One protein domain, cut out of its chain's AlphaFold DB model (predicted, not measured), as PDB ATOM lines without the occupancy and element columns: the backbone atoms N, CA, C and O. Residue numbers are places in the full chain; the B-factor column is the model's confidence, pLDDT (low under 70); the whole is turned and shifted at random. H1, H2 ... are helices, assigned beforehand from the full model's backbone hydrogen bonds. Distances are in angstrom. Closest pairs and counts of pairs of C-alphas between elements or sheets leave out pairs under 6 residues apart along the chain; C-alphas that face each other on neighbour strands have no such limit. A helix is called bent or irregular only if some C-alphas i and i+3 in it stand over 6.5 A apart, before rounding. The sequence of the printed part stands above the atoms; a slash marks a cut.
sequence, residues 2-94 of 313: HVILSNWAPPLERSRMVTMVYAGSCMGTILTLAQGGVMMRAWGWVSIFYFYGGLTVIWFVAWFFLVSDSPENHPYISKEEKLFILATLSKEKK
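What this domain is: This is residues 2 to 94 of the 313 residues of the protein "Hypothetical protein" of Notodromas monacha (UniProt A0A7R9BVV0). A long helical hairpin, H2 and H3, opens like a narrow V: its two arms meet near the tight turn between them and leave a gap over most of their length. At the open end the short H1 packs on the first residues of H2, and H4 lies beyond it. The printed part has 93 residues with four named helices, H1 to H4 in chain order, and no named strand; the class is all helix. The outline is a rod spanning 55 by 25 by 21 A, only just loose, close to extended, with a radius of gyration of the C-alphas of 18.3 A.

How they stand to each other: H1, residues 2 to 8, touches H2, residues 14 to 43, which meets it with residues 14 to 18 alone. Their closest C-alphas, those of Leu 5 and Arg 14, are 7.2 A apart, and the helices run opposite ways at a steep tilt of 56 degrees. H2 has a kink of 31 degrees near residue 37; it is neither bent nor irregular, but only just: C-alphas 34 and 37 are 6.0 A apart. H2 and H3, residues 46 to 66, form a helical hairpin, running opposite ways at a shallow tilt of 30 degrees. They touch with residues 36 to 40 of H2 and 47 to 48 of H3 alone; the closest C-alphas, of Met 39 and Ile 48, are 6.5 A apart. H4, residues 79 to 92, is close to H1 but not clearly touching, with the C-alphas of Trp 8 and Ile 85 closest at 7.1 A. H4 is apart from H2 and H3. Every O i to N i+4 pair is within hydrogen-bond range in H1 and H3; in H2 24 of 26 are, in H4 8 of 10.

Where its parts are: H1 begins at C-alpha 2, (-1.871, 40.911, -124.123). H2 measures 42.1 A from first to last C-alpha, H3 30.6 A and H4 20.7 A. H4 ends at C-alpha 92, (-4.290, 29.522, -135.160).

The domain as a whole: The C-alphas of Ala 42 and Lys 94, the two farthest apart, are 56.9 A apart. The printed part has no cut; the link from H3 to H4, residues 67 to 78, is long. Residues 22 to 31 of H2 and 53 to 64 of H3 stand free. The mean pLDDT of the printed part is 84.1, with residues 91 to 94 under 70.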
ATOM      1  N   HIS A   2      -1.540  42.252-123.593       81.50
ATOM      2  CA  HIS A   2      -1.871  40.911-124.123       81.50
ATOM      3  C   HIS A   2      -2.545  40.898-125.506       81.50
ATOM      4  O   HIS A   2      -2.233  40.022-126.300       81.50
ATOM      5  N   VAL A   3      -3.406  41.877-125.817       84.56
ATOM      6  CA  VAL A   3      -4.069  42.002-127.134       84.56
ATOM      7  C   VAL A   3      -3.078  42.355-128.251       84.56
ATOM      8  O   VAL A   3      -3.127  41.797-129.344       84.56
ATOM      9  N   ILE A   4      -2.128  43.246-127.971       85.81
ATOM     10  CA  ILE A   4      -1.070  43.593-128.930       85.81
ATOM     11  C   ILE A   4      -0.177  42.363-129.137       85.81
ATOM     12  O   ILE A   4       0.040  41.926-130.262       85.81
ATOM     13  N   LEU A   5       0.245  41.712-128.050       85.56
ATOM     14  CA  LEU A   5       1.048  40.489-128.120       85.56
ATOM     15  C   LEU A   5       0.311  39.327-128.800       85.56
ATOM     16  O   LEU A   5       0.962  38.500-129.427       85.56
ATOM     17  N   SER A   6      -1.019  39.237-128.739       84.12
ATOM     18  CA  SER A   6      -1.740  38.192-129.474       84.12
ATOM     19  C   SER A   6      -1.684  38.390-130.988       84.12
ATOM     20  O   SER A   6      -1.686  37.397-131.707       84.12
ATOM     21  N   ASN A   7      -1.588  39.638-131.454       84.06
ATOM     22  CA  ASN A   7      -1.502  39.977-132.878       84.06
ATOM     23  C   ASN A   7      -0.064  39.977-133.415       84.06
ATOM     24  O   ASN A   7       0.130  39.799-134.612       84.06
ATOM     25  N   TRP A   8       0.924  40.191-132.545       85.38
ATOM     26  CA  TRP A   8       2.328  40.351-132.927       85.38
ATOM     27  C   TRP A   8       3.205  39.141-132.593       85.38
ATOM     28  O   TRP A   8       4.177  38.882-133.293       85.38
ATOM     29  N   ALA A   9       2.878  38.382-131.543       86.31
ATOM     30  CA  ALA A   9       3.733  37.301-131.074       86.31
ATOM     31  C   ALA A   9       3.350  35.946-131.698       86.31
ATOM     32  O   ALA A   9       2.225  35.472-131.468       86.31
ATOM     33  N   PRO A  10       4.276  35.267-132.403       85.00
ATOM     34  CA  PRO A  10       4.058  33.898-132.849       85.00
ATOM     35  C   PRO A  10       3.920  32.960-131.632       85.00
ATOM     36  O   PRO A  10       4.593  33.150-130.616       85.00
ATOM     37  N   PRO A  11       3.075  31.919-131.703       78.19
ATOM     38  CA  PRO A  11       2.695  31.094-130.553       78.19
ATOM     39  C   PRO A  11       3.878  30.406-129.864       78.19
ATOM     40  O   PRO A  11       3.867  30.255-128.643       78.19
ATOM     41  N   LEU A  12       4.924  30.044-130.616       78.19
ATOM     42  CA  LEU A  12       6.130  29.421-130.063       78.19
ATOM     43  C   LEU A  12       6.955  30.388-129.194       78.19
ATOM     44  O   LEU A  12       7.626  29.960-128.256       78.19
ATOM     45  N   GLU A  13       6.907  31.686-129.491       80.69
ATOM     46  CA  GLU A  13       7.740  32.708-128.843       80.69
ATOM     47  C   GLU A  13       6.939  33.645-127.935       80.69
ATOM     48  O   GLU A  13       7.522  34.382-127.141       80.69
ATOM     49  N   ARG A  14       5.602  33.558-127.972       82.31
ATOM     50  CA  ARG A  14       4.682  34.393-127.191       82.31
ATOM     51  C   ARG A  14       5.032  34.427-125.709       82.31
ATOM     52  O   ARG A  14       5.091  35.511-125.137       82.31
ATOM     53  N   SER A  15       5.325  33.278-125.097       79.44
ATOM     54  CA  SER A  15       5.707  33.239-123.681       79.44
ATOM     55  C   SER A  15       6.970  34.056-123.396       79.44
ATOM     56  O   SER A  15       7.017  34.751-122.393       79.44
ATOM     57  N   ARG A  16       7.969  34.043-124.291       79.38
ATOM     58  CA  ARG A  16       9.224  34.793-124.102       79.38
ATOM     59  C   ARG A  16       8.994  36.296-124.152       79.38
ATOM     60  O   ARG A  16       9.498  37.013-123.295       79.38
ATOM     61  N   MET A  17       8.211  36.755-125.126       83.75
ATOM     62  CA  MET A  17       7.867  38.172-125.253       83.75
ATOM     63  C   MET A  17       7.091  38.661-124.029       83.75
ATOM     64  O   MET A  17       7.389  39.721-123.489       83.75
ATOM     65  N   VAL A  18       6.138  37.859-123.543       82.38
ATOM     66  CA  VAL A  18       5.379  38.161-122.324       82.38
ATOM     67  C   VAL A  18       6.310  38.262-121.111       82.38
ATOM     68  O   VAL A  18       6.256  39.252-120.386       82.38
ATOM     69  N   THR A  19       7.208  37.293-120.920       78.50
ATOM     70  CA  THR A  19       8.188  37.307-119.826       78.50
ATOM     71  C   THR A  19       9.093  38.547-119.874       78.50
ATOM     72  O   THR A  19       9.332  39.155-118.835       78.50
ATOM     73  N   MET A  20       9.546  38.977-121.057       79.56
ATOM     74  CA  MET A  20      10.341  40.208-121.210       79.56
ATOM     75  C   MET A  20       9.559  41.468-120.813       79.56
ATOM     76  O   MET A  20      10.109  42.353-120.163       79.56
ATOM     77  N   VAL A  21       8.271  41.545-121.159       85.19
ATOM     78  CA  VAL A  21       7.412  42.677-120.772       85.19
ATOM     79  C   VAL A  21       7.243  42.740-119.252       85.19
ATOM     80  O   VAL A  21       7.372  43.815-118.667       85.19
ATOM     81  N   TYR A  22       7.013  41.599-118.598       78.50
ATOM     82  CA  TYR A  22       6.910  41.550-117.136       78.50
ATOM     83  C   TYR A  22       8.240  41.866-116.437       78.50
ATOM     84  O   TYR A  22       8.236  42.576-115.434       78.50
ATOM     85  N   ALA A  23       9.377  41.442-116.998       78.06
ATOM     86  CA  ALA A  23      10.701  41.825-116.498       78.06
ATOM     87  C   ALA A  23      10.905  43.348-116.493       78.06
ATOM     88  O   ALA A  23      11.456  43.904-115.543       78.06
ATOM     89  N   GLY A  24      10.425  44.029-117.540       78.56
ATOM     90  CA  GLY A  24      10.479  45.487-117.638       78.56
ATOM     91  C   GLY A  24       9.725  46.188-116.507       78.56
ATOM     92  O   GLY A  24      10.226  47.174-115.969       78.56
ATOM     93  N   SER A  25       8.572  45.647-116.093       79.19
ATOM     94  CA  SER A  25       7.821  46.163-114.938       79.19
ATOM     95  C   SER A  25       8.659  46.118-113.662       79.19
ATOM     96  O   SER A  25       8.695  47.093-112.918       79.19
ATOM     97  N   CYS A  26       9.372  45.013-113.450       73.81
ATOM     98  CA  CYS A  26      10.168  44.801-112.247       73.81
ATOM     99  C   CYS A  26      11.366  45.761-112.179       73.81
ATOM    100  O   CYS A  26      11.621  46.445-111.186       73.81
ATOM    101  N   MET A  27      12.068  45.895-113.306       76.94
ATOM    102  CA  MET A  27      13.166  46.848-113.449       76.94
ATOM    103  C   MET A  27      12.697  48.294-113.220       76.94
ATOM    104  O   MET A  27      13.405  49.078-112.586       76.94
ATOM    105  N   GLY A  28      11.491  48.639-113.680       81.75
ATOM    106  CA  GLY A  28      10.873  49.939-113.431       81.75
ATOM    107  C   GLY A  28      10.669  50.227-111.942       81.75
ATOM    108  O   GLY A  28      11.008  51.322-111.486       81.75
ATOM    109  N   THR A  29      10.187  49.249-111.170       79.25
ATOM    110  CA  THR A  29      10.020  49.369-109.713       79.25
ATOM    111  C   THR A  29      11.356  49.650-109.027       79.25
ATOM    112  O   THR A  29      11.465  50.611-108.263       79.25
ATOM    113  N   ILE A  30      12.395  48.874-109.349       77.69
ATOM    114  CA  ILE A  30      13.736  49.022-108.759       77.69
ATOM    115  C   ILE A  30      14.302  50.419-109.038       77.69
ATOM    116  O   ILE A  30      14.743  51.109-108.116       77.69
ATOM    117  N   LEU A  31      14.249  50.861-110.298       82.50
ATOM    118  CA  LEU A  31      14.735  52.183-110.698       82.50
ATOM    119  C   LEU A  31      13.962  53.303-109.998       82.50
ATOM    120  O   LEU A  31      14.565  54.259-109.512       82.50
ATOM    121  N   THR A  32      12.639  53.166-109.903       83.38
ATOM    122  CA  THR A  32      11.776  54.173-109.278       83.38
ATOM    123  C   THR A  32      12.039  54.296-107.784       83.38
ATOM    124  O   THR A  32      12.126  55.405-107.262       83.38
ATOM    125  N   LEU A  33      12.221  53.174-107.088       79.56
ATOM    126  CA  LEU A  33      12.537  53.178-105.663       79.56
ATOM    127  C   LEU A  33      13.922  53.785-105.403       79.56
ATOM    128  O   LEU A  33      14.041  54.693-104.575       79.56
ATOM    129  N   ALA A  34      14.948  53.339-106.132       79.62
ATOM    130  CA  ALA A  34      16.316  53.831-105.968       79.62
ATOM    131  C   ALA A  34      16.416  55.342-106.234       79.62
ATOM    132  O   ALA A  34      16.992  56.092-105.443       79.62
ATOM    133  N   GLN A  35      15.807  55.810-107.324       83.88
ATOM    134  CA  GLN A  35      15.860  57.213-107.715       83.88
ATOM    135  C   GLN A  35      14.929  58.095-106.871       83.88
ATOM    136  O   GLN A  35      15.301  59.215-106.510       83.88
ATOM    137  N   GLY A  36      13.742  57.601-106.506       81.88
ATOM    138  CA  GLY A  36      12.743  58.356-105.749       81.88
ATOM    139  C   GLY A  36      13.263  58.850-104.398       81.88
ATOM    140  O   GLY A  36      13.023  59.999-104.029       81.88
ATOM    141  N   GLY A  37      14.050  58.028-103.693       79.50
ATOM    142  CA  GLY A  37      14.645  58.405-102.406       79.50
ATOM    143  C   GLY A  37      15.698  59.516-102.502       79.50
ATOM    144  O   GLY A  37      15.814  60.338-101.591       79.50
ATOM    145  N   VAL A  38      16.455  59.571-103.601       83.25
ATOM    146  CA  VAL A  38      17.436  60.641-103.859       83.25
ATOM    147  C   VAL A  38      16.715  61.932-104.244       83.25
ATOM    148  O   VAL A  38      17.001  62.993-103.689       83.25
ATOM    149  N   MET A  39      15.725  61.823-105.132       83.62
ATOM    150  CA  MET A  39      14.950  62.958-105.627       83.62
ATOM    151  C   MET A  39      14.194  63.675-104.502       83.62
ATOM    152  O   MET A  39      14.209  64.903-104.415       83.62
ATOM    153  N   MET A  40      13.595  62.898-103.592       83.38
ATOM    154  CA  MET A  40      12.850  63.416-102.446       83.38
ATOM    155  C   MET A  40      13.718  64.283-101.525       83.38
ATOM    156  O   MET A  40      13.235  65.299-101.031       83.38
ATOM    157  N   ARG A  41      14.988  63.910-101.306       81.50
ATOM    158  CA  ARG A  41      15.913  64.667-100.442       81.50
ATOM    159  C   ARG A  41      16.458  65.925-101.113       81.50
ATOM    160  O   ARG A  41      16.668  66.916-100.425       81.50
ATOM    161  N   ALA A  42      16.706  65.878-102.422       87.56
ATOM    162  CA  ALA A  42      17.333  66.980-103.147       87.56
ATOM    163  C   ALA A  42      16.340  68.087-103.537       87.56
ATOM    164  O   ALA A  42      16.624  69.266-103.344       87.56
ATOM    165  N   TRP A  43      15.181  67.713-104.086       87.50
ATOM    166  CA  TRP A  43      14.240  68.650-104.721       87.50
ATOM    167  C   TRP A  43      12.810  68.544-104.176       87.50
ATOM    168  O   TRP A  43      11.876  69.117-104.737       87.50
ATOM    169  N   GLY A  44      12.628  67.820-103.069       88.62
ATOM    170  CA  GLY A  44      11.329  67.608-102.442       88.62
ATOM    171  C   GLY A  44      10.444  66.625-103.208       88.62
ATOM    172  O   GLY A  44      10.758  66.163-104.303       88.62
ATOM    173  N   TRP A  45       9.299  66.287-102.621       85.94
ATOM    174  CA  TRP A  45       8.415  65.230-103.127       85.94
ATOM    175  C   TRP A  45       7.753  65.564-104.475       85.94
ATOM    176  O   TRP A  45       7.529  64.668-105.286       85.94
ATOM    177  N   VAL A  46       7.480  66.847-104.747       93.06
ATOM    178  CA  VAL A  46       6.788  67.292-105.973       93.06
ATOM    179  C   VAL A  46       7.630  67.013-107.228       93.06
ATOM    180  O   VAL A  46       7.094  66.693-108.287       93.06
ATOM    181  N   SER A  47       8.959  67.063-107.106       89.69
ATOM    182  CA  SER A  47       9.897  66.836-108.215       89.69
ATOM    183  C   SER A  47       9.755  65.453-108.871       89.69
ATOM    184  O   SER A  47       9.927  65.321-110.083       89.69
ATOM    185  N   ILE A  48       9.368  64.436-108.094       90.19
ATOM    186  CA  ILE A  48       9.160  63.056-108.554       90.19
ATOM    187  C   ILE A  48       8.052  63.015-109.612       90.19
ATOM    188  O   ILE A  48       8.208  62.387-110.660       90.19
ATOM    189  N   PHE A  49       6.958  63.738-109.370       90.62
ATOM    190  CA  PHE A  49       5.810  63.785-110.274       90.62
ATOM    191  C   PHE A  49       6.167  64.451-111.601       90.62
ATOM    192  O   PHE A  49       5.801  63.938-112.657       90.62
ATOM    193  N   TYR A  50       6.928  65.547-111.565       93.25
ATOM    194  CA  TYR A  50       7.383  66.215-112.785       93.25
ATOM    195  C   TYR A  50       8.350  65.346-113.595       93.25
ATOM    196  O   TYR A  50       8.211  65.261-114.814       93.25
ATOM    197  N   PHE A  51       9.286  64.660-112.935       92.88
ATOM    198  CA  PHE A  51      10.262  63.804-113.609       92.88
ATOM    199  C   PHE A  51       9.609  62.589-114.283       92.88
ATOM    200  O   PHE A  51       9.733  62.416-115.496       92.88
ATOM    201  N   TYR A  52       8.877  61.763-113.526       91.25
ATOM    202  CA  TYR A  52       8.243  60.561-114.082       91.25
ATOM    203  C   TYR A  52       7.069  60.896-115.005       91.25
ATOM    204  O   TYR A  52       6.849  60.192-115.993       91.25
ATOM    205  N   GLY A  53       6.351  61.993-114.740       93.00
ATOM    206  CA  GLY A  53       5.331  62.516-115.645       93.00
ATOM    207  C   GLY A  53       5.925  62.902-116.999       93.00
ATOM    208  O   GLY A  53       5.459  62.422-118.032       93.00
ATOM    209  N   GLY A  54       7.010  63.685-117.005       95.19
ATOM    210  CA  GLY A  54       7.719  64.065-118.229       95.19
ATOM    211  C   GLY A  54       8.286  62.862-118.986       95.19
ATOM    212  O   GLY A  54       8.090  62.746-120.196       95.19
ATOM    213  N   LEU A  55       8.916  61.922-118.275       94.31
ATOM    214  CA  LEU A  55       9.447  60.690-118.866       94.31
ATOM    215  C   LEU A  55       8.348  59.859-119.549       94.31
ATOM    216  O   LEU A  55       8.549  59.352-120.651       94.31
ATOM    217  N   THR A  56       7.171  59.770-118.927       93.12
ATOM    218  CA  THR A  56       6.016  59.046-119.480       93.12
ATOM    219  C   THR A  56       5.480  59.719-120.741       93.12
ATOM    220  O   THR A  56       5.143  59.027-121.698       93.12
ATOM    221  N   VAL A  57       5.443  61.055-120.788       96.25
ATOM    222  CA  VAL A  57       5.027  61.798-121.990       96.25
ATOM    223  C   VAL A  57       6.006  61.561-123.140       96.25
ATOM    224  O   VAL A  57       5.575  61.250-124.247       96.25
ATOM    225  N   ILE A  58       7.316  61.637-122.886       95.69
ATOM    226  CA  ILE A  58       8.345  61.360-123.903       95.69
ATOM    227  C   ILE A  58       8.212  59.922-124.421       95.69
ATOM    228  O   ILE A  58       8.209  59.693-125.632       95.69
ATOM    229  N   TRP A  59       8.050  58.955-123.514       93.81
ATOM    230  CA  TRP A  59       7.852  57.554-123.874       93.81
ATOM    231  C   TRP A  59       6.569  57.332-124.681       93.81
ATOM    232  O   TRP A  59       6.582  56.590-125.659       93.81
ATOM    233  N   PHE A  60       5.472  57.999-124.320       93.75
ATOM    234  CA  PHE A  60       4.208  57.921-125.049       93.75
ATOM    235  C   PHE A  60       4.341  58.446-126.483       93.75
ATOM    236  O   PHE A  60       3.856  57.803-127.413       93.75
ATOM    237  N   VAL A  61       5.040  59.567-126.677       94.69
ATOM    238  CA  VAL A  61       5.316  60.105-128.017       94.69
ATOM    239  C   VAL A  61       6.134  59.105-128.836       94.69
ATOM    240  O   VAL A  61       5.774  58.814-129.973       94.69
ATOM    241  N   ALA A  62       7.184  58.513-128.256       92.25
ATOM    242  CA  ALA A  62       7.963  57.473-128.929       92.25
ATOM    243  C   ALA A  62       7.102  56.247-129.286       92.25
ATOM    244  O   ALA A  62       7.157  55.754-130.412       92.25
ATOM    245  N   TRP A  63       6.263  55.785-128.356       90.06
ATOM    246  CA  TRP A  63       5.357  54.655-128.563       90.06
ATOM    247  C   TRP A  63       4.359  54.909-129.696       90.06
ATOM    248  O   TRP A  63       4.125  54.021-130.511       90.06
ATOM    249  N   PHE A  64       3.814  56.125-129.782       89.31
ATOM    250  CA  PHE A  64       2.866  56.517-130.824       89.31
ATOM    251  C   PHE A  64       3.456  56.397-132.238       89.31
ATOM    252  O   PHE A  64       2.751  56.002-133.162       89.31
ATOM    253  N   PHE A  65       4.748  56.693-132.409       87.94
ATOM    254  CA  PHE A  65       5.424  56.553-133.705       87.94
ATOM    255  C   PHE A  65       5.932  55.133-133.989       87.94
ATOM    256  O   PHE A  65       6.060  54.757-135.154       87.94
ATOM    257  N   LEU A  66       6.247  54.354-132.951       86.56
ATOM    258  CA  LEU A  66       6.900  53.047-133.087       86.56
ATOM    259  C   LEU A  66       5.937  51.859-133.119       86.56
ATOM    260  O   LEU A  66       6.313  50.808-133.626       86.56
ATOM    261  N   VAL A  67       4.733  51.976-132.555       86.69
ATOM    262  CA  VAL A  67       3.833  50.830-132.369       86.69
ATOM    263  C   VAL A  67       2.575  50.974-133.212       86.69
ATOM    264  O   VAL A  67       1.925  52.013-133.227       86.69
ATOM    265  N   SER A  68       2.200  49.894-133.898       85.75
ATOM    266  CA  SER A  68       0.955  49.804-134.669       85.75
ATOM    267  C   SER A  68       0.106  48.620-134.207       85.75
ATOM    268  O   SER A  68       0.628  47.574-133.821       85.75
ATOM    269  N   ASP A  69      -1.218  48.752-134.289       83.75
ATOM    270  CA  ASP A  69      -2.156  47.735-133.785       83.75
ATOM    271  C   ASP A  69      -2.107  46.404-134.549       83.75
ATOM    272  O   ASP A  69      -2.463  45.351-134.011       83.75
ATOM    273  N   SER A  70      -1.687  46.437-135.815       81.38
ATOM    274  CA  SER A  70      -1.610  45.262-136.683       81.38
ATOM    275  C   SER A  70      -0.303  45.238-137.473       81.38
ATOM    276  O   SER A  70       0.091  46.276-138.010       81.38
ATOM    277  N   PRO A  71       0.326  44.056-137.637       81.94
ATOM    278  CA  PRO A  71       1.556  43.911-138.421       81.94
ATOM    279  C   PRO A  71       1.349  44.245-139.908       81.94
ATOM    280  O   PRO A  71       2.301  44.509-140.637       81.94
ATOM    281  N   GLU A  72       0.098  44.263-140.381       80.56
ATOM    282  CA  GLU A  72      -0.240  44.634-141.756       80.56
ATOM    283  C   GLU A  72      -0.029  46.120-142.050       80.56
ATOM    284  O   GLU A  72       0.466  46.440-143.134       80.56
ATOM    285  N   ASN A  73      -0.339  46.977-141.074       80.25
ATOM    286  CA  ASN A  73      -0.328  48.438-141.186       80.25
ATOM    287  C   ASN A  73       0.989  49.067-140.709       80.25
ATOM    288  O   ASN A  73       1.124  50.287-140.716       80.25
ATOM    289  N   HIS A  74       1.948  48.252-140.266       84.75
ATOM    290  CA  HIS A  74       3.188  48.748-139.689       84.75
ATOM    291  C   HIS A  74       4.179  49.202-140.781       84.75
ATOM    292  O   HIS A  74       4.538  48.392-141.640       84.75
ATOM    293  N   PRO A  75       4.670  50.456-140.756       78.44
ATOM    294  CA  PRO A  75       5.508  51.002-141.828       78.44
ATOM    295  C   PRO A  75       6.959  50.495-141.811       78.44
ATOM    296  O   PRO A  75       7.589  50.430-142.863       78.44
ATOM    297  N   TYR A  76       7.492  50.106-140.646       82.75
ATOM    298  CA  TYR A  76       8.912  49.753-140.472       82.75
ATOM    299  C   TYR A  76       9.200  48.239-140.435       82.75
ATOM    300  O   TYR A  76      10.300  47.837-140.066       82.75
ATOM    301  N   ILE A  77       8.227  47.383-140.774       87.00
ATOM    302  CA  ILE A  77       8.397  45.919-140.695       87.00
ATOM    303  C   ILE A  77       9.032  45.345-141.972       87.00
ATOM    304  O   ILE A  77       8.692  45.753-143.086       87.00
ATOM    305  N   SER A  78       9.923  44.357-141.828       89.06
ATOM    306  CA  SER A  78      10.466  43.617-142.974       89.06
ATOM    307  C   SER A  78       9.386  42.760-143.644       89.06
ATOM    308  O   SER A  78       8.523  42.176-142.985       89.06
ATOM    309  N   LYS A  79       9.448  42.635-144.976       86.94
ATOM    310  CA  LYS A  79       8.498  41.816-145.750       86.94
ATOM    311  C   LYS A  79       8.546  40.341-145.341       86.94
ATOM    312  O   LYS A  79       7.502  39.697-145.277       86.94
ATOM    313  N   GLU A  80       9.736  39.823-145.050       87.12
ATOM    314  CA  GLU A  80       9.948  38.429-144.641       87.12
ATOM    315  C   GLU A  80       9.310  38.145-143.276       87.12
ATOM    316  O   GLU A  80       8.553  37.186-143.122       87.12
ATOM    317  N   GLU A  81       9.549  39.033-142.308       87.31
ATOM    318  CA  GLU A  81       8.984  38.948-140.960       87.31
ATOM    319  C   GLU A  81       7.455  39.052-140.988       87.31
ATOM    320  O   GLU A  81       6.758  38.232-140.386       87.31
ATOM    321  N   LYS A  82       6.915  40.001-141.763       86.62
ATOM    322  CA  LYS A  82       5.468  40.162-141.947       86.62
ATOM    323  C   LYS A  82       4.819  38.880-142.475       86.62
ATOM    324  O   LYS A  82       3.797  38.448-141.939       86.62
ATOM    325  N   LEU A  83       5.404  38.252-143.498       87.62
ATOM    326  CA  LEU A  83       4.890  36.994-144.048       87.62
ATOM    327  C   LEU A  83       4.956  35.855-143.026       87.62
ATOM    328  O   LEU A  83       3.997  35.093-142.902       87.62
ATOM    329  N   PHE A  84       6.046  35.760-142.260       87.31
ATOM    330  CA  PHE A  84       6.207  34.750-141.214       87.31
ATOM    331  C   PHE A  84       5.146  34.872-140.108       87.31
ATOM    332  O   PHE A  84       4.502  33.880-139.742       87.31
ATOM    333  N   ILE A  85       4.915  36.090-139.613       87.25
ATOM    334  CA  ILE A  85       3.926  36.379-138.569       87.25
ATOM    335  C   ILE A  85       2.513  36.033-139.066       87.25
ATOM    336  O   ILE A  85       1.803  35.257-138.420       87.25
ATOM    337  N   LEU A  86       2.127  36.516-140.253       86.00
ATOM    338  CA  LEU A  86       0.796  36.275-140.830       86.00
ATOM    339  C   LEU A  86       0.534  34.794-141.137       86.00
ATOM    340  O   LEU A  86      -0.560  34.290-140.859       86.00
ATOM    341  N   ALA A  87       1.531  34.077-141.665       84.81
ATOM    342  CA  ALA A  87       1.422  32.647-141.950       84.81
ATOM    343  C   ALA A  87       1.236  31.816-140.671       84.81
ATOM    344  O   ALA A  87       0.512  30.817-140.675       84.81
ATOM    345  N   THR A  88       1.863  32.230-139.569       83.19
ATOM    346  CA  THR A  88       1.772  31.520-138.291       83.19
ATOM    347  C   THR A  88       0.457  31.823-137.567       83.19
ATOM    348  O   THR A  88      -0.195  30.902-137.077       83.19
ATOM    349  N   LEU A  89       0.005  33.080-137.571       81.75
ATOM    350  CA  LEU A  89      -1.268  33.496-136.965       81.75
ATOM    351  C   LEU A  89      -2.490  32.920-137.692       81.75
ATOM    352  O   LEU A  89      -3.470  32.535-137.053       81.75
ATOM    353  N   SER A  90      -2.432  32.811-139.022       71.69
ATOM    354  CA  SER A  90      -3.540  32.261-139.817       71.69
ATOM    355  C   SER A  90      -3.799  30.778-139.532       71.69
ATOM    356  O   SER A  90      -4.938  30.332-139.631       71.69
ATOM    357  N   LYS A  91      -2.776  30.020-139.108       68.56
ATOM    358  CA  LYS A  91      -2.931  28.620-138.674       68.56
ATOM    359  C   LYS A  91      -3.655  28.483-137.326       68.56
ATOM    360  O   LYS A  91      -4.255  27.442-137.077       68.56
ATOM    361  N   GLU A  92      -3.615  29.510-136.470       64.94
ATOM    362  CA  GLU A  92      -4.290  29.522-135.160       64.94
ATOM    363  C   GLU A  92      -5.706  30.111-135.190       64.94
ATOM    364  O   GLU A  92      -6.506  29.799-134.304       64.94
ATOM    365  N   LYS A  93      -6.047  30.948-136.183       62.91
ATOM    366  CA  LYS A  93      -7.382  31.558-136.297       62.91
ATOM    367  C   LYS A  93      -8.450  30.502-136.612       62.91
ATOM    368  O   LYS A  93      -8.886  30.334-137.746       62.91
ATOM    369  N   LYS A  94      -8.949  29.825-135.577       60.84
ATOM    370  CA  LYS A  94     -10.279  29.213-135.617       60.84
ATOM    371  C   LYS A  94     -11.299  30.347-135.612       60.84
ATOM    372  O   LYS A  94     -11.286  31.191-134.718       60.84
TER     373      LYS A  94